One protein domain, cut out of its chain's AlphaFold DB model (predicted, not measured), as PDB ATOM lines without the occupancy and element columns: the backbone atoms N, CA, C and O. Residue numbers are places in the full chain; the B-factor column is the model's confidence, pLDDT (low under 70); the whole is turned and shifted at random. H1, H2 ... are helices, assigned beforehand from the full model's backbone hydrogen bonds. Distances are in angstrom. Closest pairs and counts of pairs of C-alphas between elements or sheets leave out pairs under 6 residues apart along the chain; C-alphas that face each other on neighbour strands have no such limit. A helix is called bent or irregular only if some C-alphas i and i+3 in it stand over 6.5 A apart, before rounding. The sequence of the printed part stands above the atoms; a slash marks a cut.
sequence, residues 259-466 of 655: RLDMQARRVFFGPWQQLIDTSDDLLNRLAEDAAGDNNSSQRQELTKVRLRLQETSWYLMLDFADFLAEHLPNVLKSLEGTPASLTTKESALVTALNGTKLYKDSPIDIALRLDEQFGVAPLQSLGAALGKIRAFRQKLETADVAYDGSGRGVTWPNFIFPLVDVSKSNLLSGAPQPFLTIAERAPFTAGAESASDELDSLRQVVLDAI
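What this domain is: This is residues 259 to 466 of the 655 residues of an uncharacterized protein of Chloroflexi bacterium HGW-Chloroflexi-6 (UniProt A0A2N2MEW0). Two long helices, the bent H1 and the straighter H2, fold back side by side as a loose helical hairpin along the longest axis, its turn sticking out with residues 291 to 297. Toward the other end H6 crosses H2, H3 and H4 gather beside it, and H7 packs on H4 and H1; H5 sits to one side of H2, and a long unnamed stretch, residues 398 to 450, winds between H6 and H7. The printed part has 208 residues with seven named helices, H1 to H7 in order, and no named strand; the class is all helix. It is compact, with a radius of gyration of the C-alphas of 17.3 A and spans of 57 by 43 by 34 A.

Where its parts are: H2, residues 297 to 327, is 45.3 A long and begins with C-alpha 297 at (-15.179, 33.833, 21.327). H1, residues 259 to 289, was assigned as one helix by its hydrogen bonds but is bent: C-alphas 267 and 270 are 7.0 A apart. Its arms are H1a, residues 259 to 267, 11.7 A, with C-alpha 259 at (-41.117, 17.474, 55.200), and H1b, residues 270 to 289, 28.9 A. H3 is residues 329 to 335, 9.9 A; H4 is 344 to 355 and H5 is 363 to 374, each 16.2 A. H6, residues 382 to 397, 20.9 A, is irregular, with C-alphas 391 and 394 7.8 A apart and a kink of 66 degrees near residue 391. H7, residues 451 to 465, 21.7 A, ends with C-alpha 465 at (-28.282, 18.849, 62.981).

How they stand to each other: H1b and H2 form a helical hairpin that only just touches, with 3 pairs of C-alphas within 8 A, at a shallow tilt of 10 degrees, opposite ways; the closest C-alphas, of Trp 272 and Leu 316, are 7.5 A apart. H6 touches H2 with the C-alphas of Leu 386 and Ala 321 5.6 A apart, about perpendicular at 86 degrees. H6 also touches H3, closest at Gly 387 and Leu 335, C-alphas 4.8 A apart. H4 touches H7, opposite ways at a shallow tilt of 31 degrees, closest at the C-alphas of Lys 345 and Ala 465, 4.8 A. H5 is close to H2 but not clearly touching, the C-alphas of Gln 373 and Thr 303 being 7.8 A apart. Every O i to N i+4 pair is within hydrogen-bond range in H1a, H1b, H2, H3, H4 and H7; H5 has 7 of 8, and H6 5 of 12 beside 7 of 13 O i to N i+3 pairs.

The domain as a whole: The two C-alphas farthest apart, of Asp 293 and Ser 341, are 57.6 A apart. The printed part has no cut; the link from H6 to H7, 53 residues, is long. The mean pLDDT of the printed part is 73.1, with residues 282 to 299, 358 to 377 and 422 to 454 among those under 70.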
ATOM      1  N   ARG A 259     -40.854  16.197  55.880       64.56
ATOM      2  CA  ARG A 259     -41.117  17.474  55.200       64.56
ATOM      3  C   ARG A 259     -39.899  18.382  55.175       64.56
ATOM      4  O   ARG A 259     -39.722  19.084  54.184       64.56
ATOM      5  N   LEU A 260     -39.063  18.362  56.212       74.81
ATOM      6  CA  LEU A 260     -37.854  19.185  56.267       74.81
ATOM      7  C   LEU A 260     -36.805  18.686  55.270       74.81
ATOM      8  O   LEU A 260     -36.186  19.507  54.595       74.81
ATOM      9  N   ASP A 261     -36.680  17.366  55.079       78.44
ATOM     10  CA  ASP A 261     -35.869  16.810  53.983       78.44
ATOM     11  C   ASP A 261     -36.432  17.215  52.617       78.44
ATOM     12  O   ASP A 261     -35.702  17.727  51.768       78.44
ATOM     13  N   MET A 262     -37.748  17.088  52.408       74.19
ATOM     14  CA  MET A 262     -38.372  17.527  51.154       74.19
ATOM     15  C   MET A 262     -38.200  19.031  50.898       74.19
ATOM     16  O   MET A 262     -37.965  19.434  49.758       74.19
ATOM     17  N   GLN A 263     -38.304  19.867  51.932       76.06
ATOM     18  CA  GLN A 263     -38.098  21.309  51.843       76.06
ATOM     19  C   GLN A 263     -36.639  21.625  51.511       76.06
ATOM     20  O   GLN A 263     -36.398  22.347  50.547       76.06
ATOM     21  N   ALA A 264     -35.675  21.042  52.225       77.00
ATOM     22  CA  ALA A 264     -34.249  21.224  51.961       77.00
ATOM     23  C   ALA A 264     -33.878  20.795  50.529       77.00
ATOM     24  O   ALA A 264     -33.228  21.545  49.792       77.00
ATOM     25  N   ARG A 265     -34.374  19.631  50.084       81.12
ATOM     26  CA  ARG A 265     -34.223  19.143  48.703       81.12
ATOM     27  C   ARG A 265     -34.828  20.098  47.684       81.12
ATOM     28  O   ARG A 265     -34.192  20.416  46.689       81.12
ATOM     29  N   ARG A 266     -36.052  20.570  47.906       76.81
ATOM     30  CA  ARG A 266     -36.755  21.426  46.943       76.81
ATOM     31  C   ARG A 266     -36.173  22.835  46.865       76.81
ATOM     32  O   ARG A 266     -36.159  23.412  45.780       76.81
ATOM     33  N   VAL A 267     -35.789  23.402  48.005       75.06
ATOM     34  CA  VAL A 267     -35.388  24.808  48.113       75.06
ATOM     35  C   VAL A 267     -33.955  25.000  47.642       75.06
ATOM     36  O   VAL A 267     -33.727  25.915  46.859       75.06
ATOM     37  N   PHE A 268     -33.013  24.139  48.051       82.06
ATOM     38  CA  PHE A 268     -31.603  24.390  47.746       82.06
ATOM     39  C   PHE A 268     -30.802  23.196  47.210       82.06
ATOM     40  O   PHE A 268     -30.089  23.367  46.225       82.06
ATOM     41  N   PHE A 269     -30.928  21.985  47.765       82.88
ATOM     42  CA  PHE A 269     -30.092  20.861  47.308       82.88
ATOM     43  C   PHE A 269     -30.436  20.391  45.887       82.88
ATOM     44  O   PHE A 269     -29.543  20.124  45.095       82.88
ATOM     45  N   GLY A 270     -31.717  20.339  45.526       81.56
ATOM     46  CA  GLY A 270     -32.175  19.948  44.191       81.56
ATOM     47  C   GLY A 270     -31.759  20.942  43.103       81.56
ATOM     48  O   GLY A 270     -31.180  20.522  42.103       81.56
ATOM     49  N   PRO A 271     -31.985  22.260  43.279       85.19
ATOM     50  CA  PRO A 271     -31.458  23.255  42.350       85.19
ATOM     51  C   PRO A 271     -29.927  23.241  42.244       85.19
ATOM     52  O   PRO A 271     -29.399  23.473  41.160       85.19
ATOM     53  N   TRP A 272     -29.209  22.946  43.334       84.62
ATOM     54  CA  TRP A 272     -27.753  22.791  43.300       84.62
ATOM     55  C   TRP A 272     -27.339  21.581  42.464       84.62
ATOM     56  O   TRP A 272     -26.502  21.721  41.578       84.62
ATOM     57  N   GLN A 273     -27.983  20.431  42.663       81.94
ATOM     58  CA  GLN A 273     -27.751  19.245  41.842       81.94
ATOM     59  C   GLN A 273     -27.986  19.545  40.355       81.94
ATOM     60  O   GLN A 273     -27.137  19.264  39.519       81.94
ATOM     61  N   GLN A 274     -29.083  20.232  40.027       81.50
ATOM     62  CA  GLN A 274     -29.368  20.629  38.650       81.50
ATOM     63  C   GLN A 274     -28.296  21.573  38.073       81.50
ATOM     64  O   GLN A 274     -27.991  21.513  36.880       81.50
ATOM     65  N   LEU A 275     -27.720  22.466  38.887       80.38
ATOM     66  CA  LEU A 275     -26.598  23.304  38.457       80.38
ATOM     67  C   LEU A 275     -25.350  22.478  38.141       80.38
ATOM     68  O   LEU A 275     -24.656  22.813  37.186       80.38
ATOM     69  N   ILE A 276     -25.084  21.416  38.905       75.81
ATOM     70  CA  ILE A 276     -23.983  20.482  38.637       75.81
ATOM     71  C   ILE A 276     -24.235  19.783  37.296       75.81
ATOM     72  O   ILE A 276     -23.448  19.968  36.368       75.81
ATOM     73  N   ASP A 277     -25.388  19.130  37.137       75.25
ATOM     74  CA  ASP A 277     -25.728  18.368  35.927       75.25
ATOM     75  C   ASP A 277     -25.694  19.249  34.660       75.25
ATOM     76  O   ASP A 277     -25.140  18.886  33.623       75.25
ATOM     77  N   THR A 278     -26.257  20.462  34.741       74.62
ATOM     78  CA  THR A 278     -26.251  21.397  33.603       74.62
ATOM     79  C   THR A 278     -24.857  21.922  33.277       74.62
ATOM     80  O   THR A 278     -24.578  22.226  32.116       74.62
ATOM     81  N   SER A 279     -23.975  22.043  34.269       70.81
ATOM     82  CA  SER A 279     -22.585  22.430  34.033       70.81
ATOM     83  C   SER A 279     -21.784  21.316  33.365       70.81
ATOM     84  O   SER A 279     -20.971  21.614  32.487       70.81
ATOM     85  N   ASP A 280     -22.073  20.057  33.697       68.75
ATOM     86  CA  ASP A 280     -21.440  18.876  33.109       68.75
ATOM     87  C   ASP A 280     -21.804  18.755  31.626       68.75
ATOM     88  O   ASP A 280     -20.927  18.639  30.767       68.75
ATOM     89  N   ASP A 281     -23.088  18.919  31.299       70.88
ATOM     90  CA  ASP A 281     -23.568  18.982  29.916       70.88
ATOM     91  C   ASP A 281     -22.915  20.120  29.119       70.88
ATOM     92  O   ASP A 281     -22.559  19.954  27.947       70.88
ATOM     93  N   LEU A 282     -22.752  21.297  29.734       68.81
ATOM     94  CA  LEU A 282     -22.089  22.434  29.096       68.81
ATOM     95  C   LEU A 282     -20.603  22.162  28.855       68.81
ATOM     96  O   LEU A 282     -20.092  22.515  27.793       68.81
ATOM     97  N   LEU A 283     -19.914  21.537  29.810       66.50
ATOM     98  CA  LEU A 283     -18.510  21.158  29.665       66.50
ATOM     99  C   LEU A 283     -18.321  20.139  28.542       66.50
ATOM    100  O   LEU A 283     -17.418  20.322  27.729       66.50
ATOM    101  N   ASN A 284     -19.200  19.142  28.439       67.50
ATOM    102  CA  ASN A 284     -19.163  18.151  27.362       67.50
ATOM    103  C   ASN A 284     -19.335  18.804  25.980       67.50
ATOM    104  O   ASN A 284     -18.540  18.555  25.077       67.50
ATOM    105  N   ARG A 285     -20.294  19.729  25.831       68.31
ATOM    106  CA  ARG A 285     -20.493  20.483  24.575       68.31
ATOM    107  C   ARG A 285     -19.291  21.359  24.220       68.31
ATOM    108  O   ARG A 285     -18.876  21.422  23.068       68.31
ATOM    109  N   LEU A 286     -18.717  22.036  25.214       65.00
ATOM    110  CA  LEU A 286     -17.553  22.899  25.007       65.00
ATOM    111  C   LEU A 286     -16.275  22.098  24.715       65.00
ATOM    112  O   LEU A 286     -15.391  22.615  24.032       65.00
ATOM    113  N   ALA A 287     -16.171  20.857  25.200       63.75
ATOM    114  CA  ALA A 287     -15.085  19.940  24.866       63.75
ATOM    115  C   ALA A 287     -15.172  19.454  23.408       63.75
ATOM    116  O   ALA A 287     -14.142  19.369  22.740       63.75
ATOM    117  N   GLU A 288     -16.378  19.211  22.885       61.09
ATOM    118  CA  GLU A 288     -16.599  18.885  21.467       61.09
ATOM    119  C   GLU A 288     -16.234  20.061  20.538       61.09
ATOM    120  O   GLU A 288     -15.575  19.871  19.513       61.09
ATOM    121  N   ASP A 289     -16.576  21.295  20.931       57.00
ATOM    122  CA  ASP A 289     -16.273  22.520  20.171       57.00
ATOM    123  C   ASP A 289     -14.792  22.956  20.251       57.00
ATOM    124  O   ASP A 289     -14.316  23.732  19.414       57.00
ATOM    125  N   ALA A 290     -14.030  22.464  21.237       55.66
ATOM    126  CA  ALA A 290     -12.603  22.766  21.408       55.66
ATOM    127  C   ALA A 290     -11.705  22.152  20.313       55.66
ATOM    128  O   ALA A 290     -10.524  22.491  20.226       55.66
ATOM    129  N   ALA A 291     -12.261  21.309  19.436       52.53
ATOM    130  CA  ALA A 291     -11.598  20.834  18.223       52.53
ATOM    131  C   ALA A 291     -11.456  21.922  17.125       52.53
ATOM    132  O   ALA A 291     -10.822  21.670  16.099       52.53
ATOM    133  N   GLY A 292     -12.023  23.125  17.321       53.53
ATOM    134  CA  GLY A 292     -11.942  24.270  16.402       53.53
ATOM    135  C   GLY A 292     -11.137  25.469  16.941       53.53
ATOM    136  O   GLY A 292     -11.276  25.875  18.090       53.53
ATOM    137  N   ASP A 293     -10.335  26.088  16.071       49.84
ATOM    138  CA  ASP A 293      -9.234  27.038  16.349       49.84
ATOM    139  C   ASP A 293      -9.623  28.459  16.867       49.84
ATOM    140  O   ASP A 293      -8.856  29.412  16.734       49.84
ATOM    141  N   ASN A 294     -10.807  28.668  17.467       53.88
ATOM    142  CA  ASN A 294     -11.293  30.009  17.860       53.88
ATOM    143  C   ASN A 294     -11.292  30.267  19.381       53.88
ATOM    144  O   ASN A 294     -12.314  30.261  20.067       53.88
ATOM    145  N   ASN A 295     -10.110  30.603  19.905       62.62
ATOM    146  CA  ASN A 295      -9.834  30.779  21.337       62.62
ATOM    147  C   ASN A 295     -10.455  32.023  22.024       62.62
ATOM    148  O   ASN A 295     -10.459  32.087  23.259       62.62
ATOM    149  N   SER A 296     -10.914  33.046  21.288       63.16
ATOM    150  CA  SER A 296     -11.379  34.331  21.859       63.16
ATOM    151  C   SER A 296     -12.892  34.396  22.106       63.16
ATOM    152  O   SER A 296     -13.303  34.841  23.177       63.16
ATOM    153  N   SER A 297     -13.717  33.906  21.177       67.25
ATOM    154  CA  SER A 297     -15.179  33.833  21.327       67.25
ATOM    155  C   SER A 297     -15.584  32.844  22.422       67.25
ATOM    156  O   SER A 297     -16.391  33.178  23.287       67.25
ATOM    157  N   GLN A 298     -14.935  31.677  22.478       66.31
ATOM    158  CA  GLN A 298     -15.125  30.694  23.550       66.31
ATOM    159  C   GLN A 298     -14.813  31.277  24.936       66.31
ATOM    160  O   GLN A 298     -15.526  31.010  25.898       66.31
ATOM    161  N   ARG A 299     -13.779  32.126  25.059       66.69
ATOM    162  CA  ARG A 299     -13.457  32.815  26.325       66.69
ATOM    163  C   ARG A 299     -14.558  33.784  26.759       66.69
ATOM    164  O   ARG A 299     -14.830  33.885  27.955       66.69
ATOM    165  N   GLN A 300     -15.180  34.491  25.816       71.38
ATOM    166  CA  GLN A 300     -16.275  35.415  26.117       71.38
ATOM    167  C   GLN A 300     -17.535  34.665  26.563       71.38
ATOM    168  O   GLN A 300     -18.139  35.048  27.563       71.38
ATOM    169  N   GLU A 301     -17.889  33.567  25.892       73.69
ATOM    170  CA  GLU A 301     -19.039  32.739  26.276       73.69
ATOM    171  C   GLU A 301     -18.825  32.037  27.625       73.69
ATOM    172  O   GLU A 301     -19.687  32.119  28.499       73.69
ATOM    173  N   LEU A 302     -17.635  31.475  27.871       72.44
ATOM    174  CA  LEU A 302     -17.262  30.936  29.186       72.44
ATOM    175  C   LEU A 302     -17.391  31.983  30.297       72.44
ATOM    176  O   LEU A 302     -17.865  31.680  31.388       72.44
ATOM    177  N   THR A 303     -16.997  33.228  30.024       75.25
ATOM    178  CA  THR A 303     -17.099  34.315  31.005       75.25
ATOM    179  C   THR A 303     -18.558  34.646  31.319       75.25
ATOM    180  O   THR A 303     -18.914  34.746  32.491       75.25
ATOM    181  N   LYS A 304     -19.432  34.737  30.308       78.75
ATOM    182  CA  LYS A 304     -20.874  34.962  30.523       78.75
ATOM    183  C   LYS A 304     -21.525  33.831  31.320       78.75
ATOM    184  O   LYS A 304     -22.297  34.098  32.238       78.75
ATOM    185  N   VAL A 305     -21.201  32.577  30.997       78.19
ATOM    186  CA  VAL A 305     -21.724  31.401  31.713       78.19
ATOM    187  C   VAL A 305     -21.298  31.433  33.178       78.19
ATOM    188  O   VAL A 305     -22.140  31.288  34.060       78.19
ATOM    189  N   ARG A 306     -20.021  31.706  33.456       79.62
ATOM    190  CA  ARG A 306     -19.497  31.811  34.826       79.62
ATOM    191  C   ARG A 306     -20.159  32.923  35.636       79.62
ATOM    192  O   ARG A 306     -20.487  32.708  36.799       79.62
ATOM    193  N   LEU A 307     -20.400  34.090  35.033       82.69
ATOM    194  CA  LEU A 307     -21.127  35.183  35.690       82.69
ATOM    195  C   LEU A 307     -22.550  34.753  36.073       82.69
ATOM    196  O   LEU A 307     -22.980  34.984  37.201       82.69
ATOM    197  N   ARG A 308     -23.248  34.041  35.183       84.00
ATOM    198  CA  ARG A 308     -24.599  33.525  35.443       84.00
ATOM    199  C   ARG A 308     -24.634  32.426  36.513       84.00
ATOM    200  O   ARG A 308     -25.556  32.389  37.331       84.00
ATOM    201  N   LEU A 309     -23.638  31.540  36.527       81.12
ATOM    202  CA  LEU A 309     -23.479  30.532  37.580       81.12
ATOM    203  C   LEU A 309     -23.223  31.197  38.934       81.12
ATOM    204  O   LEU A 309     -23.829  30.804  39.930       81.12
ATOM    205  N   GLN A 310     -22.402  32.250  38.969       85.81
ATOM    206  CA  GLN A 310     -22.157  33.024  40.184       85.81
ATOM    207  C   GLN A 310     -23.422  33.729  40.685       85.81
ATOM    208  O   GLN A 310     -23.706  33.695  41.882       85.81
ATOM    209  N   GLU A 311     -24.194  34.335  39.782       88.19
ATOM    210  CA  GLU A 311     -25.473  34.961  40.122       88.19
ATOM    211  C   GLU A 311     -26.424  33.950  40.772       88.19
ATOM    212  O   GLU A 311     -26.939  34.177  41.868       88.19
ATOM    213  N   THR A 312     -26.596  32.792  40.131       88.50
ATOM    214  CA  THR A 312     -27.471  31.725  40.636       88.50
ATOM    215  C   THR A 312     -26.963  31.175  41.972       88.50
ATOM    216  O   THR A 312     -27.754  30.932  42.881       88.50
ATOM    217  N   SER A 313     -25.641  31.061  42.127       88.62
ATOM    218  CA  SER A 313     -24.989  30.634  43.370       88.62
ATOM    219  C   SER A 313     -25.309  31.567  44.540       88.62
ATOM    220  O   SER A 313     -25.572  31.088  45.638       88.62
ATOM    221  N   TRP A 314     -25.335  32.889  44.334       91.12
ATOM    222  CA  TRP A 314     -25.702  33.840  45.393       91.12
ATOM    223  C   TRP A 314     -27.147  33.691  45.857       91.12
ATOM    224  O   TRP A 314     -27.381  33.704  47.064       91.12
ATOM    225  N   TYR A 315     -28.096  33.514  44.935       91.75
ATOM    226  CA  TYR A 315     -29.490  33.264  45.311       91.75
ATOM    227  C   TYR A 315     -29.643  31.935  46.053       91.75
ATOM    228  O   TYR A 315     -30.296  31.893  47.089       91.75
ATOM    229  N   LEU A 316     -28.973  30.879  45.592       91.00
ATOM    230  CA  LEU A 316     -29.039  29.573  46.243       91.00
ATOM    231  C   LEU A 316     -28.422  29.587  47.649       91.00
ATOM    232  O   LEU A 316     -28.966  29.006  48.585       91.00
ATOM    233  N   MET A 317     -27.302  30.295  47.817       91.38
ATOM    234  CA  MET A 317     -26.697  30.519  49.131       91.38
ATOM    235  C   MET A 317     -27.592  31.362  50.040       91.38
ATOM    236  O   MET A 317     -27.605  31.126  51.245       91.38
ATOM    237  N   LEU A 318     -28.325  32.337  49.495       92.06
ATOM    238  CA  LEU A 318     -29.279  33.132  50.265       92.06
ATOM    239  C   LEU A 318     -30.429  32.257  50.781       92.06
ATOM    240  O   LEU A 318     -30.712  32.297  51.977       92.06
ATOM    241  N   ASP A 319     -31.006  31.423  49.915       90.38
ATOM    242  CA  ASP A 319     -32.058  30.469  50.279       90.38
ATOM    243  C   ASP A 319     -31.567  29.482  51.352       90.38
ATOM    244  O   ASP A 319     -32.265  29.213  52.332       90.38
ATOM    245  N   PHE A 320     -30.330  28.990  51.224       91.94
ATOM    246  CA  PHE A 320     -29.737  28.111  52.231       91.94
ATOM    247  C   PHE A 320     -29.480  28.842  53.560       91.94
ATOM    248  O   PHE A 320     -29.773  28.314  54.632       91.94
ATOM    249  N   ALA A 321     -28.979  30.076  53.522       91.44
ATOM    250  CA  ALA A 321     -28.748  30.857  54.732       91.44
ATOM    251  C   ALA A 321     -30.060  31.215  55.454       91.44
ATOM    252  O   ALA A 321     -30.086  31.246  56.684       91.44
ATOM    253  N   ASP A 322     -31.149  31.448  54.719       89.94
ATOM    254  CA  ASP A 322     -32.476  31.661  55.299       89.94
ATOM    255  C   ASP A 322     -33.050  30.372  55.909       89.94
ATOM    256  O   ASP A 322     -33.584  30.420  57.017       89.94
ATOM    257  N   PHE A 323     -32.839  29.215  55.272       89.69
ATOM    258  CA  PHE A 323     -33.177  27.910  55.857       89.69
ATOM    259  C   PHE A 323     -32.432  27.665  57.182       89.69
ATOM    260  O   PHE A 323     -33.033  27.259  58.178       89.69
ATOM    261  N   LEU A 324     -31.127  27.965  57.230       90.75
ATOM    262  CA  LEU A 324     -30.347  27.881  58.470       90.75
ATOM    263  C   LEU A 324     -30.834  28.888  59.522       90.75
ATOM    264  O   LEU A 324     -30.820  28.574  60.706       90.75
ATOM    265  N   ALA A 325     -31.284  30.080  59.121       89.12
ATOM    266  CA  ALA A 325     -31.816  31.074  60.055       89.12
ATOM    267  C   ALA A 325     -33.099  30.596  60.749       89.12
ATOM    268  O   ALA A 325     -33.309  30.909  61.920       89.12
ATOM    269  N   GLU A 326     -33.943  29.866  60.018       88.31
ATOM    270  CA  GLU A 326     -35.231  29.365  60.493       88.31
ATOM    271  C   GLU A 326     -35.074  28.126  61.383       88.31
ATOM    272  O   GLU A 326     -35.621  28.091  62.484       88.31
ATOM    273  N   HIS A 327     -34.288  27.140  60.942       88.56
ATOM    274  CA  HIS A 327     -34.220  25.833  61.608       88.56
ATOM    275  C   HIS A 327     -32.970  25.624  62.472       88.56
ATOM    276  O   HIS A 327     -32.990  24.799  63.383       88.56
ATOM    277  N   LEU A 328     -31.878  26.352  62.212       91.19
ATOM    278  CA  LEU A 328     -30.575  26.183  62.876       91.19
ATOM    279  C   LEU A 328     -29.935  27.539  63.249       91.19
ATOM    280  O   LEU A 328     -28.801  27.843  62.855       91.19
ATOM    281  N   PRO A 329     -30.626  28.387  64.037       91.19
ATOM    282  CA  PRO A 329     -30.205  29.769  64.273       91.19
ATOM    283  C   PRO A 329     -28.846  29.881  64.979       91.19
ATOM    284  O   PRO A 329     -28.126  30.861  64.781       91.19
ATOM    285  N   ASN A 330     -28.466  28.893  65.797       91.19
ATOM    286  CA  ASN A 330     -27.166  28.878  66.475       91.19
ATOM    287  C   ASN A 330     -26.019  28.603  65.495       91.19
ATOM    288  O   ASN A 330     -24.965  29.233  65.599       91.19
ATOM    289  N   VAL A 331     -26.241  27.718  64.516       91.44
ATOM    290  CA  VAL A 331     -25.284  27.434  63.435       91.44
ATOM    291  C   VAL A 331     -25.040  28.694  62.623       91.44
ATOM    292  O   VAL A 331     -23.890  29.092  62.449       91.44
ATOM    293  N   LEU A 332     -26.105  29.372  62.194       91.31
ATOM    294  CA  LEU A 332     -25.967  30.588  61.401       91.31
ATOM    295  C   LEU A 332     -25.252  31.710  62.170       91.31
ATOM    296  O   LEU A 332     -24.335  32.318  61.627       91.31
ATOM    297  N   LYS A 333     -25.596  31.937  63.446       90.69
ATOM    298  CA  LYS A 333     -24.888  32.914  64.297       90.69
ATOM    299  C   LYS A 333     -23.391  32.618  64.383       90.69
ATOM    300  O   LYS A 333     -22.588  33.543  64.291       90.69
ATOM    301  N   SER A 334     -23.025  31.341  64.514       91.75
ATOM    302  CA  SER A 334     -21.626  30.904  64.515       91.75
ATOM    303  C   SER A 334     -20.923  31.231  63.189       91.75
ATOM    304  O   SER A 334     -19.815  31.767  63.198       91.75
ATOM    305  N   LEU A 335     -21.584  31.001  62.045       90.75
ATOM    306  CA  LEU A 335     -21.054  31.341  60.714       90.75
ATOM    307  C   LEU A 335     -20.927  32.856  60.481       90.75
ATOM    308  O   LEU A 335     -19.999  33.303  59.811       90.75
ATOM    309  N   GLU A 336     -21.825  33.655  61.061       89.94
ATOM    310  CA  GLU A 336     -21.764  35.124  61.057       89.94
ATOM    311  C   GLU A 336     -20.668  35.676  62.004       89.94
ATOM    312  O   GLU A 336     -20.439  36.884  62.055       89.94
ATOM    313  N   GLY A 337     -19.966  34.811  62.750       85.81
ATOM    314  CA  GLY A 337     -18.915  35.194  63.701       85.81
ATOM    315  C   GLY A 337     -19.441  35.668  65.061       85.81
ATOM    316  O   GLY A 337     -18.690  36.246  65.848       85.81
ATOM    317  N   THR A 338     -20.721  35.428  65.352       86.38
ATOM    318  CA  THR A 338     -21.356  35.735  66.639       86.38
ATOM    319  C   THR A 338     -21.246  34.522  67.573       86.38
ATOM    320  O   THR A 338     -21.512  33.399  67.145       86.38
ATOM    321  N   PRO A 339     -20.892  34.696  68.861       84.12
ATOM    322  CA  PRO A 339     -20.821  33.576  69.796       84.12
ATOM    323  C   PRO A 339     -22.197  32.915  69.978       84.12
ATOM    324  O   PRO A 339     -23.171  33.575  70.340       84.12
ATOM    325  N   ALA A 340     -22.265  31.602  69.755       86.75
ATOM    326  CA  ALA A 340     -23.453  30.775  69.952       86.75
ATOM    327  C   ALA A 340     -23.068  29.436  70.601       86.75
ATOM    328  O   ALA A 340     -21.999  28.889  70.331       86.75
ATOM    329  N   SER A 341     -23.931  28.903  71.467       87.81
ATOM    330  CA  SER A 341     -23.769  27.563  72.038       87.81
ATOM    331  C   SER A 341     -24.269  26.519  71.040       87.81
ATOM    332  O   SER A 341     -25.469  26.466  70.780       87.81
ATOM    333  N   LEU A 342     -23.361  25.712  70.494       88.56
ATOM    334  CA  LEU A 342     -23.674  24.672  69.511       88.56
ATOM    335  C   LEU A 342     -23.794  23.302  70.185       88.56
ATOM    336  O   LEU A 342     -22.982  22.952  71.044       88.56
ATOM    337  N   THR A 343     -24.768  22.504  69.761       89.56
ATOM    338  CA  THR A 343     -24.820  21.067  70.059       89.56
ATOM    339  C   THR A 343     -23.724  20.307  69.304       89.56
ATOM    340  O   THR A 343     -23.127  20.822  68.358       89.56
ATOM    341  N   THR A 344     -23.466  19.046  69.671       86.94
ATOM    342  CA  THR A 344     -22.486  18.198  68.966       86.94
ATOM    343  C   THR A 344     -22.789  18.105  67.469       86.94
ATOM    344  O   THR A 344     -21.881  18.244  66.651       86.94
ATOM    345  N   LYS A 345     -24.066  17.946  67.099       86.56
ATOM    346  CA  LYS A 345     -24.482  17.845  65.696       86.56
ATOM    347  C   LYS A 345     -24.384  19.186  64.958       86.56
ATOM    348  O   LYS A 345     -23.863  19.236  63.851       86.56
ATOM    349  N   GLU A 346     -24.773  20.288  65.600       88.50
ATOM    350  CA  GLU A 346     -24.585  21.637  65.044       88.50
ATOM    351  C   GLU A 346     -23.096  21.980  64.856       88.50
ATOM    352  O   GLU A 346     -22.719  22.597  63.861       88.50
ATOM    353  N   SER A 347     -22.224  21.548  65.773       87.88
ATOM    354  CA  SER A 347     -20.774  21.736  65.648       87.88
ATOM    355  C   SER A 347     -20.181  20.932  64.484       87.88
ATOM    356  O   SER A 347     -19.302  21.432  63.773       87.88
ATOM    357  N   ALA A 348     -20.707  19.726  64.231       85.50
ATOM    358  CA  ALA A 348     -20.345  18.914  63.075       85.50
ATOM    359  C   ALA A 348     -20.783  19.588  61.768       85.50
ATOM    360  O   ALA A 348     -19.986  19.668  60.834       85.50
ATOM    361  N   LEU A 349     -21.987  20.169  61.729       89.06
ATOM    362  CA  LEU A 349     -22.462  20.931  60.575       89.06
ATOM    363  C   LEU A 349     -21.608  22.180  60.310       89.06
ATOM    364  O   LEU A 349     -21.189  22.402  59.179       89.06
ATOM    365  N   VAL A 350     -21.295  22.982  61.333       88.50
ATOM    366  CA  VAL A 350     -20.408  24.155  61.176       88.50
ATOM    367  C   VAL A 350     -19.034  23.738  60.648       88.50
ATOM    368  O   VAL A 350     -18.462  24.413  59.791       88.50
ATOM    369  N   THR A 351     -18.510  22.612  61.130       86.00
ATOM    370  CA  THR A 351     -17.242  22.052  60.651       86.00
ATOM    371  C   THR A 351     -17.350  21.615  59.191       86.00
ATOM    372  O   THR A 351     -16.471  21.960  58.404       86.00
ATOM    373  N   ALA A 352     -18.435  20.936  58.807       83.62
ATOM    374  CA  ALA A 352     -18.687  20.524  57.429       83.62
ATOM    375  C   ALA A 352     -18.773  21.736  56.487       83.62
ATOM    376  O   ALA A 352     -18.040  21.789  55.506       83.62
ATOM    377  N   LEU A 353     -19.562  22.760  56.835       87.38
ATOM    378  CA  LEU A 353     -19.727  23.979  56.029       87.38
ATOM    379  C   LEU A 353     -18.427  24.780  55.878       87.38
ATOM    380  O   LEU A 353     -18.157  25.342  54.818       87.38
ATOM    381  N   ASN A 354     -17.602  24.845  56.925       86.06
ATOM    382  CA  ASN A 354     -16.279  25.470  56.839       86.06
ATOM    383  C   ASN A 354     -15.256  24.595  56.101       86.06
ATOM    384  O   ASN A 354     -14.283  25.113  55.550       86.06
ATOM    385  N   GLY A 355     -15.479  23.285  56.100       76.88
ATOM    386  CA  GLY A 355     -14.703  22.293  55.377       76.88
ATOM    387  C   GLY A 355     -15.001  22.246  53.880       76.88
ATOM    388  O   GLY A 355     -14.110  21.877  53.128       76.88
ATOM    389  N   THR A 356     -16.200  22.657  53.454       77.69
ATOM    390  CA  THR A 356     -16.606  22.747  52.048       77.69
ATOM    391  C   THR A 356     -15.874  23.889  51.337       77.69
ATOM    392  O   THR A 356     -16.158  25.069  51.577       77.69
ATOM    393  N   LYS A 357     -14.925  23.538  50.462       73.75
ATOM    394  CA  LYS A 357     -14.065  24.474  49.711       73.75
ATOM    395  C   LYS A 357     -14.342  24.422  48.211       73.75
ATOM    396  O   LYS A 357     -15.062  23.552  47.754       73.75
ATOM    397  N   LEU A 358     -13.754  25.370  47.477       61.22
ATOM    398  CA  LEU A 358     -13.908  25.526  46.029       61.22
ATOM    399  C   LEU A 358     -12.972  24.607  45.197       61.22
ATOM    400  O   LEU A 358     -13.237  24.403  44.035       61.22
ATOM    401  N   TYR A 359     -11.862  24.038  45.686       59.81
ATOM    402  CA  TYR A 359     -11.063  23.094  44.863       59.81
ATOM    403  C   TYR A 359     -10.237  22.121  45.728       59.81
ATOM    404  O   TYR A 359      -9.937  22.420  46.887       59.81
ATOM    405  N   LYS A 360      -9.818  20.982  45.141       50.62
ATOM    406  CA  LYS A 360      -8.866  20.008  45.732       50.62
ATOM    407  C   LYS A 360      -7.401  20.482  45.726       50.62
ATOM    408  O   LYS A 360      -6.649  20.080  46.610       50.62
ATOM    409  N   ASP A 361      -7.006  21.339  44.782       49.47
ATOM    410  CA  ASP A 361      -5.617  21.800  44.625       49.47
ATOM    411  C   ASP A 361      -5.300  23.077  45.430       49.47
ATOM    412  O   ASP A 361      -6.188  23.759  45.935       49.47
ATOM    413  N   SER A 362      -4.007  23.391  45.578       51.12
ATOM    414  CA  SER A 362      -3.469  24.470  46.425       51.12
ATOM    415  C   SER A 362      -4.264  25.800  46.355       51.12
ATOM    416  O   SER A 362      -4.446  26.337  45.259       51.12
ATOM    417  N   PRO A 363      -4.642  26.414  47.503       50.59
ATOM    418  CA  PRO A 363      -5.389  27.682  47.590       50.59
ATOM    419  C   PRO A 363      -4.830  28.862  46.778       50.59
ATOM    420  O   PRO A 363      -5.552  29.810  46.469       50.59
ATOM    421  N   ILE A 364      -3.537  28.816  46.456       49.81
ATOM    422  CA  ILE A 364      -2.801  29.889  45.780       49.81
ATOM    423  C   ILE A 364      -3.140  29.943  44.281       49.81
ATOM    424  O   ILE A 364      -3.384  31.029  43.759       49.81
ATOM    425  N   ASP A 365      -3.256  28.794  43.607       51.97
ATOM    426  CA  ASP A 365      -3.619  28.740  42.179       51.97
ATOM    427  C   ASP A 365      -5.088  29.133  41.948       51.97
ATOM    428  O   ASP A 365      -5.443  29.684  40.905       51.97
ATOM    429  N   ILE A 366      -5.940  28.891  42.949       54.34
ATOM    430  CA  ILE A 366      -7.371  29.221  42.953       54.34
ATOM    431  C   ILE A 366      -7.586  30.732  42.976       54.34
ATOM    432  O   ILE A 366      -8.350  31.273  42.172       54.34
ATOM    433  N   ALA A 367      -6.918  31.409  43.915       50.47
ATOM    434  CA  ALA A 367      -7.024  32.849  44.067       50.47
ATOM    435  C   ALA A 367      -6.561  33.552  42.788       50.47
ATOM    436  O   ALA A 367      -7.270  34.421  42.308       50.47
ATOM    437  N   LEU A 368      -5.458  33.107  42.181       51.47
ATOM    438  CA  LEU A 368      -4.940  33.678  40.933       51.47
ATOM    439  C   LEU A 368      -5.912  33.512  39.750       51.47
ATOM    440  O   LEU A 368      -6.159  34.473  39.027       51.47
ATOM    441  N   ARG A 369      -6.526  32.331  39.570       58.00
ATOM    442  CA  ARG A 369      -7.449  32.067  38.444       58.00
ATOM    443  C   ARG A 369      -8.774  32.826  38.548       58.00
ATOM    444  O   ARG A 369      -9.310  33.268  37.533       58.00
ATOM    445  N   LEU A 370      -9.323  32.947  39.756       58.69
ATOM    446  CA  LEU A 370     -10.580  33.665  39.991       58.69
ATOM    447  C   LEU A 370     -10.360  35.181  40.094       58.69
ATOM    448  O   LEU A 370     -11.215  35.939  39.639       58.69
ATOM    449  N   ASP A 371      -9.215  35.633  40.609       53.62
ATOM    450  CA  ASP A 371      -8.849  37.052  40.649       53.62
ATOM    451  C   ASP A 371      -8.564  37.607  39.245       53.62
ATOM    452  O   ASP A 371      -9.024  38.694  38.919       53.62
ATOM    453  N   GLU A 372      -7.944  36.841  38.340       58.16
ATOM    454  CA  GLU A 372      -7.778  37.276  36.943       58.16
ATOM    455  C   GLU A 372      -9.111  37.466  36.200       58.16
ATOM    456  O   GLU A 372      -9.226  38.348  35.348       58.16
ATOM    457  N   GLN A 373     -10.128  36.655  36.502       60.97
ATOM    458  CA  GLN A 373     -11.391  36.694  35.761       60.97
ATOM    459  C   GLN A 373     -12.461  37.565  36.414       60.97
ATOM    460  O   GLN A 373     -13.280  38.175  35.725       60.97
ATOM    461  N   PHE A 374     -12.467  37.616  37.741       63.00
ATOM    462  CA  PHE A 374     -13.452  38.362  38.498       63.00
ATOM    463  C   PHE A 374     -12.859  39.555  39.255       63.00
ATOM    464  O   PHE A 374     -13.644  40.345  39.770       63.00
ATOM    465  N   GLY A 375     -11.541  39.727  39.344       63.91
ATOM    466  CA  GLY A 375     -10.895  40.875  39.998       63.91
ATOM    467  C   GLY A 375     -11.107  40.968  41.513       63.91
ATOM    468  O   GLY A 375     -11.045  42.071  42.057       63.91
ATOM    469  N   VAL A 376     -11.481  39.864  42.175       66.81
ATOM    470  CA  VAL A 376     -11.688  39.789  43.631       66.81
ATOM    471  C   VAL A 376     -11.288  38.407  44.149       66.81
ATOM    472  O   VAL A 376     -11.670  37.388  43.572       66.81
ATOM    473  N   ALA A 377     -10.616  38.375  45.303       65.31
ATOM    474  CA  ALA A 377     -10.276  37.140  46.001       65.31
ATOM    475  C   ALA A 377     -11.539  36.348  46.427       65.31
ATOM    476  O   ALA A 377     -12.417  36.906  47.099       65.31
ATOM    477  N   PRO A 378     -11.644  35.051  46.085       71.38
ATOM    478  CA  PRO A 378     -12.785  34.218  46.452       71.38
ATOM    479  C   PRO A 378     -12.811  33.918  47.955       71.38
ATOM    480  O   PRO A 378     -11.771  33.866  48.623       71.38
ATOM    481  N   LEU A 379     -14.010  33.675  48.492       79.12
ATOM    482  CA  LEU A 379     -14.125  33.123  49.842       79.12
ATOM    483  C   LEU A 379     -13.636  31.678  49.854       79.12
ATOM    484  O   LEU A 379     -13.850  30.918  48.917       79.12
ATOM    485  N   GLN A 380     -12.964  31.312  50.941       73.44
ATOM    486  CA  GLN A 380     -12.265  30.033  51.047       73.44
ATOM    487  C   GLN A 380     -13.165  28.887  51.529       73.44
ATOM    488  O   GLN A 380     -12.755  27.736  51.437       73.44
ATOM    489  N   SER A 381     -14.363  29.182  52.046       82.44
ATOM    490  CA  SER A 381     -15.318  28.172  52.512       82.44
ATOM    491  C   SER A 381     -16.769  28.591  52.291       82.44
ATOM    492  O   SER A 381     -17.094  29.786  52.304       82.44
ATOM    493  N   LEU A 382     -17.647  27.594  52.148       86.94
ATOM    494  CA  LEU A 382     -19.092  27.801  52.053       86.94
ATOM    495  C   LEU A 382     -19.634  28.465  53.323       86.94
ATOM    496  O   LEU A 382     -20.432  29.395  53.241       86.94
ATOM    497  N   GLY A 383     -19.144  28.054  54.495       88.12
ATOM    498  CA  GLY A 383     -19.507  28.665  55.774       88.12
ATOM    499  C   GLY A 383     -19.262  30.179  55.807       88.12
ATOM    500  O   GLY A 383     -20.138  30.937  56.223       88.12
ATOM    501  N   ALA A 384     -18.126  30.645  55.277       87.88
ATOM    502  CA  ALA A 384     -17.826  32.074  55.189       87.88
ATOM    503  C   ALA A 384     -18.739  32.819  54.198       87.88
ATOM    504  O   ALA A 384     -19.030  34.001  54.397       87.88
ATOM    505  N   ALA A 385     -19.177  32.151  53.126       90.19
ATOM    506  CA  ALA A 385     -20.099  32.715  52.144       90.19
ATOM    507  C   ALA A 385     -21.521  32.843  52.709       90.19
ATOM    508  O   ALA A 385     -22.124  33.916  52.619       90.19
ATOM    509  N   LEU A 386     -22.015  31.797  53.379       92.31
ATOM    510  CA  LEU A 386     -23.317  31.786  54.052       92.31
ATOM    511  C   LEU A 386     -23.397  32.838  55.166       92.31
ATOM    512  O   LEU A 386     -24.399  33.541  55.272       92.31
ATOM    513  N   GLY A 387     -22.318  33.027  55.933       90.12
ATOM    514  CA  GLY A 387     -22.250  34.073  56.960       90.12
ATOM    515  C   GLY A 387     -22.299  35.508  56.409       90.12
ATOM    516  O   GLY A 387     -22.620  36.438  57.143       90.12
ATOM    517  N   LYS A 388     -22.000  35.723  55.119       90.69
ATOM    518  CA  LYS A 388     -21.986  37.061  54.496       90.69
ATOM    519  C   LYS A 388     -23.189  37.345  53.598       90.69
ATOM    520  O   LYS A 388     -23.541  38.513  53.426       90.69
ATOM    521  N   ILE A 389     -23.813  36.322  53.006       92.31
ATOM    522  CA  ILE A 389     -24.825  36.508  51.953       92.31
ATOM    523  C   ILE A 389     -26.090  37.221  52.451       92.31
ATOM    524  O   ILE A 389     -26.653  38.048  51.734       92.31
ATOM    525  N   ARG A 390     -26.499  36.991  53.706       90.50
ATOM    526  CA  ARG A 390     -27.739  37.562  54.265       90.50
ATOM    527  C   ARG A 390     -27.727  39.083  54.359       90.50
ATOM    528  O   ARG A 390     -28.774  39.707  54.196       90.50
ATOM    529  N   ALA A 391     -26.556  39.700  54.521       90.00
ATOM    530  CA  ALA A 391     -26.416  41.159  54.495       90.00
ATOM    531  C   ALA A 391     -26.833  41.775  53.141       90.00
ATOM    532  O   ALA A 391     -27.135  42.966  53.063       90.00
ATOM    533  N   PHE A 392     -26.875  40.966  52.077       90.19
ATOM    534  CA  PHE A 392     -27.282  41.371  50.735       90.19
ATOM    535  C   PHE A 392     -28.716  40.954  50.378       90.19
ATOM    536  O   PHE A 392     -29.151  41.271  49.275       90.19
ATOM    537  N   ARG A 393     -29.481  40.327  51.290       89.38
ATOM    538  CA  ARG A 393     -30.848  39.817  51.039       89.38
ATOM    539  C   ARG A 393     -31.745  40.840  50.351       89.38
ATOM    540  O   ARG A 393     -32.232  40.603  49.256       89.38
ATOM    541  N   GLN A 394     -31.915  42.010  50.971       87.94
ATOM    542  CA  GLN A 394     -32.787  43.053  50.430       87.94
ATOM    543  C   GLN A 394     -32.320  43.532  49.052       87.94
ATOM    544  O   GLN A 394     -33.150  43.780  48.191       87.94
ATOM    545  N   LYS A 395     -31.004  43.635  48.834       88.00
ATOM    546  CA  LYS A 395     -30.427  44.110  47.570       88.00
ATOM    547  C   LYS A 395     -30.648  43.109  46.438       88.00
ATOM    548  O   LYS A 395     -31.073  43.518  45.363       88.00
ATOM    549  N   LEU A 396     -30.413  41.823  46.710       87.88
ATOM    550  CA  LEU A 396     -30.632  40.721  45.771       87.88
ATOM    551  C   LEU A 396     -32.114  40.587  45.398       87.88
ATOM    552  O   LEU A 396     -32.438  40.509  44.222       87.88
ATOM    553  N   GLU A 397     -33.025  40.656  46.370       85.69
ATOM    554  CA  GLU A 397     -34.476  40.581  46.115       85.69
ATOM    555  C   GLU A 397     -35.020  41.773  45.310       85.69
ATOM    556  O   GLU A 397     -36.051  41.668  44.648       85.69
ATOM    557  N   THR A 398     -34.341  42.923  45.364       82.81
ATOM    558  CA  THR A 398     -34.713  44.121  44.594       82.81
ATOM    559  C   THR A 398     -33.992  44.248  43.254       82.81
ATOM    560  O   THR A 398     -34.268  45.200  42.525       82.81
ATOM    561  N   ALA A 399     -33.060  43.349  42.933       82.19
ATOM    562  CA  ALA A 399     -32.275  43.434  41.710       82.19
ATOM    563  C   ALA A 399     -33.145  43.125  40.479       82.19
ATOM    564  O   ALA A 399     -33.793  42.084  40.399       82.19
ATOM    565  N   ASP A 400     -33.141  44.033  39.505       80.19
ATOM    566  CA  ASP A 400     -33.909  43.950  38.256       80.19
ATOM    567  C   ASP A 400     -33.026  43.784  37.004       80.19
ATOM    568  O   ASP A 400     -33.533  43.587  35.899       80.19
ATOM    569  N   VAL A 401     -31.703  43.820  37.174       76.00
ATOM    570  CA  VAL A 401     -30.695  43.626  36.124       76.00
ATOM    571  C   VAL A 401     -29.892  42.365  36.433       76.00
ATOM    572  O   VAL A 401     -29.670  42.070  37.601       76.00
ATOM    573  N   ALA A 402     -29.457  41.627  35.406       80.31
ATOM    574  CA  ALA A 402     -28.595  40.447  35.545       80.31
ATOM    575  C   ALA A 402     -27.144  40.826  35.892       80.31
ATOM    576  O   ALA A 402     -26.688  41.934  35.598       80.31
ATOM    577  N   TYR A 403     -26.398  39.902  36.495       83.31
ATOM    578  CA  TYR A 403     -25.017  40.161  36.888       83.31
ATOM    579  C   TYR A 403     -24.067  40.106  35.684       83.31
ATOM    580  O   TYR A 403     -23.859  39.062  35.069       83.31
ATOM    581  N   ASP A 404     -23.443  41.240  35.373       78.56
ATOM    582  CA  ASP A 404     -22.532  41.416  34.234       78.56
ATOM    583  C   ASP A 404     -21.050  41.531  34.643       78.56
ATOM    584  O   ASP A 404     -20.182  41.817  33.819       78.56
ATOM    585  N   GLY A 405     -20.751  41.304  35.925       76.50
ATOM    586  CA  GLY A 405     -19.426  41.501  36.516       76.50
ATOM    587  C   GLY A 405     -19.249  42.854  37.212       76.50
ATOM    588  O   GLY A 405     -18.301  43.002  37.988       76.50
ATOM    589  N   SER A 406     -20.167  43.805  37.003       73.69
ATOM    590  CA  SER A 406     -20.174  45.138  37.614       73.69
ATOM    591  C   SER A 406     -21.162  45.242  38.795       73.69
ATOM    592  O   SER A 406     -21.806  44.267  39.183       73.69
ATOM    593  N   GLY A 407     -21.245  46.404  39.458       72.88
ATOM    594  CA  GLY A 407     -22.255  46.657  40.505       72.88
ATOM    595  C   GLY A 407     -22.040  45.950  41.856       72.88
ATOM    596  O   GLY A 407     -22.965  45.874  42.671       72.88
ATOM    597  N   ARG A 408     -20.831  45.440  42.121       77.00
ATOM    598  CA  ARG A 408     -20.474  44.754  43.379       77.00
ATOM    599  C   ARG A 408     -20.442  45.697  44.578       77.00
ATOM    600  O   ARG A 408     -20.040  46.851  44.467       77.00
ATOM    601  N   GLY A 409     -20.870  45.207  45.739       75.00
ATOM    602  CA  GLY A 409     -21.028  45.985  46.975       75.00
ATOM    603  C   GLY A 409     -22.245  46.920  46.973       75.00
ATOM    604  O   GLY A 409     -22.778  47.243  48.040       75.00
ATOM    605  N   VAL A 410     -22.727  47.305  45.788       77.44
ATOM    606  CA  VAL A 410     -23.904  48.155  45.594       77.44
ATOM    607  C   VAL A 410     -25.157  47.290  45.503       77.44
ATOM    608  O   VAL A 410     -25.918  47.266  46.470       77.44
ATOM    609  N   THR A 411     -25.308  46.537  44.409       81.44
ATOM    610  CA  THR A 411     -26.442  45.630  44.153       81.44
ATOM    611  C   THR A 411     -26.053  44.182  44.430       81.44
ATOM    612  O   THR A 411     -26.774  43.463  45.117       81.44
ATOM    613  N   TRP A 412     -24.869  43.775  43.969       87.44
ATOM    614  CA  TRP A 412     -24.375  42.402  44.083       87.44
ATOM    615  C   TRP A 412     -23.433  42.221  45.280       87.44
ATOM    616  O   TRP A 412     -22.772  43.187  45.682       87.44
ATOM    617  N   PRO A 413     -23.312  41.007  45.849       89.94
ATOM    618  CA  PRO A 413     -22.345  40.720  46.902       89.94
ATOM    619  C   PRO A 413     -20.913  41.109  46.518       89.94
ATOM    620  O   PRO A 413     -20.490  41.010  45.368       89.94
ATOM    621  N   ASN A 414     -20.140  41.567  47.503       86.38
ATOM    622  CA  ASN A 414     -18.740  41.968  47.318       86.38
ATOM    623  C   ASN A 414     -17.750  40.791  47.396       86.38
ATOM    624  O   ASN A 414     -16.556  41.007  47.589       86.38
ATOM    625  N   PHE A 415     -18.239  39.557  47.277       86.38
ATOM    626  CA  PHE A 415     -17.453  38.333  47.379       86.38
ATOM    627  C   PHE A 415     -17.939  37.294  46.374       86.38
ATOM    628  O   PHE A 415     -19.094  37.331  45.951       86.38
ATOM    629  N   ILE A 416     -17.076  36.339  46.039       81.81
ATOM    630  CA  ILE A 416     -17.365  35.282  45.068       81.81
ATOM    631  C   ILE A 416     -17.187  33.916  45.717       81.81
ATOM    632  O   ILE A 416     -16.222  33.682  46.449       81.81
ATOM    633  N   PHE A 417     -18.161  33.050  45.457       84.19
ATOM    634  CA  PHE A 417     -18.181  31.643  45.843       84.19
ATOM    635  C   PHE A 417     -19.137  30.924  44.877       84.19
ATOM    636  O   PHE A 417     -20.342  30.873  45.144       84.19
ATOM    637  N   PRO A 418     -18.659  30.488  43.698       79.75
ATOM    638  CA  PRO A 418     -19.493  29.750  42.766       79.75
ATOM    639  C   PRO A 418     -19.727  28.357  43.340       79.75
ATOM    640  O   PRO A 418     -18.778  27.647  43.659       79.75
ATOM    641  N   LEU A 419     -20.990  27.960  43.473       79.69
ATOM    642  CA  LEU A 419     -21.334  26.604  43.905       79.69
ATOM    643  C   LEU A 419     -20.972  25.561  42.836       79.69
ATOM    644  O   LEU A 419     -20.826  24.384  43.153       79.69
ATOM    645  N   VAL A 420     -20.825  26.016  41.587       75.44
ATOM    646  CA  VAL A 420     -20.398  25.253  40.411       75.44
ATOM    647  C   VAL A 420     -19.599  26.182  39.485       75.44
ATOM    648  O   VAL A 420     -20.026  27.313  39.242       75.44
ATOM    649  N   ASP A 421     -18.459  25.724  38.953       71.81
ATOM    650  CA  ASP A 421     -17.622  26.479  38.004       71.81
ATOM    651  C   ASP A 421     -17.191  25.628  36.791       71.81
ATOM    652  O   ASP A 421     -16.856  24.452  36.909       71.81
ATOM    653  N   VAL A 422     -17.129  26.254  35.611       66.19
ATOM    654  CA  VAL A 422     -16.754  25.631  34.327       66.19
ATOM    655  C   VAL A 422     -15.411  26.179  33.841       66.19
ATOM    656  O   VAL A 422     -15.354  27.312  33.370       66.19
ATOM    657  N   SER A 423     -14.290  25.459  34.005       59.12
ATOM    658  CA  SER A 423     -12.924  25.982  33.748       59.12
ATOM    659  C   SER A 423     -12.205  25.408  32.527       59.12
ATOM    660  O   SER A 423     -12.482  24.294  32.102       59.12
ATOM    661  N   LYS A 424     -11.224  26.147  31.975       50.22
ATOM    662  CA  LYS A 424     -10.376  25.636  30.875       50.22
ATOM    663  C   LYS A 424      -9.520  24.436  31.290       50.22
ATOM    664  O   LYS A 424      -9.204  23.616  30.439       50.22
ATOM    665  N   SER A 425      -9.171  24.305  32.572       48.50
ATOM    666  CA  SER A 425      -8.537  23.086  33.091       48.50
ATOM    667  C   SER A 425      -9.485  21.881  33.049       48.50
ATOM    668  O   SER A 425      -9.018  20.783  32.769       48.50
ATOM    669  N   ASN A 426     -10.802  22.090  33.203       50.25
ATOM    670  CA  ASN A 426     -11.819  21.029  33.106       50.25
ATOM    671  C   ASN A 426     -11.970  20.496  31.667       50.25
ATOM    672  O   ASN A 426     -12.356  19.349  31.477       50.25
ATOM    673  N   LEU A 427     -11.632  21.305  30.652       43.81
ATOM    674  CA  LEU A 427     -11.662  20.902  29.236       43.81
ATOM    675  C   LEU A 427     -10.521  19.940  28.853       43.81
ATOM    676  O   LEU A 427     -10.635  19.235  27.858       43.81
ATOM    677  N   LEU A 428      -9.421  19.905  29.617       40.72
ATOM    678  CA  LEU A 428      -8.252  19.055  29.338       40.72
ATOM    679  C   LEU A 428      -8.238  17.751  30.154       40.72
ATOM    680  O   LEU A 428      -7.523  16.822  29.788       40.72
ATOM    681  N   SER A 429      -9.006  17.669  31.246       42.12
ATOM    682  CA  SER A 429      -9.049  16.507  32.148       42.12
ATOM    683  C   SER A 429     -10.154  15.492  31.834       42.12
ATOM    684  O   SER A 429     -10.184  14.442  32.467       42.12
ATOM    685  N   GLY A 430     -11.059  15.778  30.888       37.59
ATOM    686  CA  GLY A 430     -12.078  14.825  30.412       37.59
ATOM    687  C   GLY A 430     -13.124  14.391  31.449       37.59
ATOM    688  O   GLY A 430     -13.894  13.476  31.183       37.59
ATOM    689  N   ALA A 431     -13.160  15.036  32.613       39.47
ATOM    690  CA  ALA A 431     -14.174  14.838  33.636       39.47
ATOM    691  C   ALA A 431     -14.478  16.192  34.293       39.47
ATOM    692  O   ALA A 431     -13.527  16.894  34.677       39.47
ATOM    693  N   PRO A 432     -15.759  16.573  34.442       41.22
ATOM    694  CA  PRO A 432     -16.128  17.640  35.351       41.22
ATOM    695  C   PRO A 432     -15.755  17.182  36.760       41.22
ATOM    696  O   PRO A 432     -16.340  16.257  37.308       41.22
ATOM    697  N   GLN A 433     -14.696  17.759  37.323       44.53
ATOM    698  CA  GLN A 433     -14.382  17.534  38.728       44.53
ATOM    699  C   GLN A 433     -15.389  18.349  39.532       44.53
ATOM    700  O   GLN A 433     -15.378  19.584  39.430       44.53
ATOM    701  N   PRO A 434     -16.257  17.707  40.317       41.09
ATOM    702  CA  PRO A 434     -17.098  18.444  41.216       41.09
ATOM    703  C   PRO A 434     -16.269  19.089  42.302       41.09
ATOM    704  O   PRO A 434     -15.257  18.588  42.787       41.09
ATOM    705  N   PHE A 435     -16.690  20.300  42.584       51.94
ATOM    706  CA  PHE A 435     -15.837  21.353  43.082       51.94
ATOM    707  C   PHE A 435     -15.831  21.461  44.603       51.94
ATOM    708  O   PHE A 435     -15.100  22.264  45.172       51.94
ATOM    709  N   LEU A 436     -16.679  20.678  45.266       44.47
ATOM    710  CA  LEU A 436     -16.990  20.819  46.677       44.47
ATOM    711  C   LEU A 436     -16.390  19.658  47.438       44.47
ATOM    712  O   LEU A 436     -17.095  18.736  47.819       44.47
ATOM    713  N   THR A 437     -15.100  19.740  47.750       45.72
ATOM    714  CA  THR A 437     -14.554  18.851  48.774       45.72
ATOM    715  C   THR A 437     -15.218  19.160  50.104       45.72
ATOM    716  O   THR A 437     -14.860  20.114  50.794       45.72
ATOM    717  N   ILE A 438     -16.213  18.356  50.464       46.88
ATOM    718  CA  ILE A 438     -16.763  18.303  51.813       46.88
ATOM    719  C   ILE A 438     -15.728  17.559  52.655       46.88
ATOM    720  O   ILE A 438     -15.304  16.459  52.311       46.88
ATOM    721  N   ALA A 439     -15.225  18.226  53.695       40.44
ATOM    722  CA  ALA A 439     -14.045  17.785  54.431       40.44
ATOM    723  C   ALA A 439     -14.119  16.314  54.878       40.44
ATOM    724  O   ALA A 439     -15.104  15.873  55.473       40.44
ATOM    725  N   GLU A 440     -13.025  15.576  54.667       35.47
ATOM    726  CA  GLU A 440     -12.815  14.268  55.281       35.47
ATOM    727  C   GLU A 440     -12.897  14.405  56.813       35.47
ATOM    728  O   GLU A 440     -11.967  14.911  57.445       35.47
ATOM    729  N   ARG A 441     -13.985  13.922  57.436       35.25
ATOM    730  CA  ARG A 441     -13.979  12.639  58.179       35.25
ATOM    731  C   ARG A 441     -15.193  12.428  59.109       35.25
ATOM    732  O   ARG A 441     -15.548  13.293  59.897       35.25
ATOM    733  N   ALA A 442     -15.666  11.172  59.063       32.34
ATOM    734  CA  ALA A 442     -16.466  10.365  60.006       32.34
ATOM    735  C   ALA A 442     -17.866  10.870  60.447       32.34
ATOM    736  O   ALA A 442     -17.933  11.758  61.292       32.34
ATOM    737  N   PRO A 443     -18.982  10.242  60.003       37.31
ATOM    738  CA  PRO A 443     -19.127   9.038  59.182       37.31
ATOM    739  C   PRO A 443     -19.518   9.396  57.739       37.31
ATOM    740  O   PRO A 443     -20.569   9.005  57.255       37.31
ATOM    741  N   PHE A 444     -18.669  10.141  57.034       42.25
ATOM    742  CA  PHE A 444     -18.761  10.203  55.577       42.25
ATOM    743  C   PHE A 444     -18.137   8.922  55.023       42.25
ATOM    744  O   PHE A 444     -16.992   8.599  55.354       42.25
ATOM    745  N   THR A 445     -18.905   8.145  54.262       34.91
ATOM    746  CA  THR A 445     -18.430   6.919  53.617       34.91
ATOM    747  C   THR A 445     -17.221   7.249  52.751       34.91
ATOM    748  O   THR A 445     -17.314   8.039  51.814       34.91
ATOM    749  N   ALA A 446     -16.077   6.644  53.070       33.59
ATOM    750  CA  ALA A 446     -14.920   6.601  52.190       33.59
ATOM    751  C   ALA A 446     -15.328   5.835  50.917       33.59
ATOM    752  O   ALA A 446     -15.271   4.608  50.894       33.59
ATOM    753  N   GLY A 447     -15.852   6.553  49.923       37.59
ATOM    754  CA  GLY A 447     -16.435   5.965  48.713       37.59
ATOM    755  C   GLY A 447     -17.304   6.891  47.854       37.59
ATOM    756  O   GLY A 447     -17.903   6.397  46.911       37.59
ATOM    757  N   ALA A 448     -17.407   8.195  48.145       44.31
ATOM    758  CA  ALA A 448     -18.065   9.132  47.231       44.31
ATOM    759  C   ALA A 448     -17.200   9.307  45.967       44.31
ATOM    760  O   ALA A 448     -16.105   9.869  46.033       44.31
ATOM    761  N   GLU A 449     -17.668   8.775  44.838       51.38
ATOM    762  CA  GLU A 449     -16.988   8.869  43.538       51.38
ATOM    763  C   GLU A 449     -17.469  10.089  42.728       51.38
ATOM    764  O   GLU A 449     -16.775  10.511  41.800       51.38
ATOM    765  N   SER A 450     -18.611  10.695  43.098       62.25
ATOM    766  CA  SER A 450     -19.249  11.797  42.367       62.25
ATOM    767  C   SER A 450     -19.641  13.010  43.231       62.25
ATOM    768  O   SER A 450     -19.737  12.948  44.456       62.25
ATOM    769  N   ALA A 451     -19.919  14.128  42.552       61.84
ATOM    770  CA  ALA A 451     -20.385  15.407  43.105       61.84
ATOM    771  C   ALA A 451     -21.647  15.270  43.942       61.84
ATOM    772  O   ALA A 451     -21.838  15.921  44.969       61.84
ATOM    773  N   SER A 452     -22.535  14.450  43.397       66.44
ATOM    774  CA  SER A 452     -23.894  14.253  43.842       66.44
ATOM    775  C   SER A 452     -23.877  13.506  45.166       66.44
ATOM    776  O   SER A 452     -24.594  13.885  46.085       66.44
ATOM    777  N   ASP A 453     -22.973  12.531  45.306       67.38
ATOM    778  CA  ASP A 453     -22.774  11.770  46.543       67.38
ATOM    779  C   ASP A 453     -22.229  12.655  47.670       67.38
ATOM    780  O   ASP A 453     -22.662  12.563  48.824       67.38
ATOM    781  N   GLU A 454     -21.286  13.545  47.344       69.75
ATOM    782  CA  GLU A 454     -20.766  14.537  48.284       69.75
ATOM    783  C   GLU A 454     -21.899  15.487  48.729       69.75
ATOM    784  O   GLU A 454     -22.120  15.673  49.931       69.75
ATOM    785  N   LEU A 455     -22.692  16.010  47.786       76.75
ATOM    786  CA  LEU A 455     -23.829  16.893  48.067       76.75
ATOM    787  C   LEU A 455     -24.914  16.216  48.921       76.75
ATOM    788  O   LEU A 455     -25.413  16.816  49.879       76.75
ATOM    789  N   ASP A 456     -25.247  14.960  48.624       76.19
ATOM    790  CA  ASP A 456     -26.184  14.160  49.412       76.19
ATOM    791  C   ASP A 456     -25.669  13.906  50.829       76.19
ATOM    792  O   ASP A 456     -26.439  13.909  51.791       76.19
ATOM    793  N   SER A 457     -24.357  13.752  50.991       76.25
ATOM    794  CA  SER A 457     -23.761  13.581  52.311       76.25
ATOM    795  C   SER A 457     -23.817  14.873  53.140       76.25
ATOM    796  O   SER A 457     -24.122  14.830  54.333       76.25
ATOM    797  N   LEU A 458     -23.601  16.046  52.525       82.00
ATOM    798  CA  LEU A 458     -23.835  17.339  53.189       82.00
ATOM    799  C   LEU A 458     -25.305  17.510  53.577       82.00
ATOM    800  O   LEU A 458     -25.590  18.012  54.666       82.00
ATOM    801  N   ARG A 459     -26.231  17.061  52.722       85.06
ATOM    802  CA  ARG A 459     -27.662  17.033  53.039       85.06
ATOM    803  C   ARG A 459     -27.937  16.240  54.302       85.06
ATOM    804  O   ARG A 459     -28.599  16.770  55.188       85.06
ATOM    805  N   GLN A 460     -27.378  15.041  54.435       82.88
ATOM    806  CA  GLN A 460     -27.553  14.249  55.654       82.88
ATOM    807  C   GLN A 460     -27.032  14.972  56.904       82.88
ATOM    808  O   GLN A 460     -27.734  15.025  57.906       82.88
ATOM    809  N   VAL A 461     -25.871  15.632  56.838       84.50
ATOM    810  CA  VAL A 461     -25.338  16.386  57.991       84.50
ATOM    811  C   VAL A 461     -26.197  17.599  58.361       84.50
ATOM    812  O   VAL A 461     -26.342  17.908  59.545       84.50
ATOM    813  N   VAL A 462     -26.788  18.285  57.378       87.12
ATOM    814  CA  VAL A 462     -27.750  19.368  57.641       87.12
ATOM    815  C   VAL A 462     -28.981  18.823  58.357       87.12
ATOM    816  O   VAL A 462     -29.403  19.401  59.356       87.12
ATOM    817  N   LEU A 463     -29.531  17.709  57.873       84.81
ATOM    818  CA  LEU A 463     -30.716  17.069  58.438       84.81
ATOM    819  C   LEU A 463     -30.474  16.545  59.853       84.81
ATOM    820  O   LEU A 463     -31.287  16.782  60.741       84.81
ATOM    821  N   ASP A 464     -29.323  15.920  60.089       84.38
ATOM    822  CA  ASP A 464     -28.945  15.408  61.402       84.38
ATOM    823  C   ASP A 464     -28.866  16.509  62.459       84.38
ATOM    824  O   ASP A 464     -29.188  16.259  63.625       84.38
ATOM    825  N   ALA A 465     -28.432  17.715  62.076       85.31
ATOM    826  CA  ALA A 465     -28.282  18.849  62.981       85.31
ATOM    827  C   ALA A 465     -29.618  19.450  63.444       85.31
ATOM    828  O   ALA A 465     -29.628  20.147  64.460       85.31
ATOM    829  N   ILE A 466     -30.724  19.186  62.741       85.62
ATOM    830  CA  ILE A 466     -32.041  19.737  63.078       85.62
ATOM    831  C   ILE A 466     -32.541  19.108  64.390       85.62
ATOM    832  O   ILE A 466     -32.570  17.879  64.520       85.62
TER     833      ILE A 466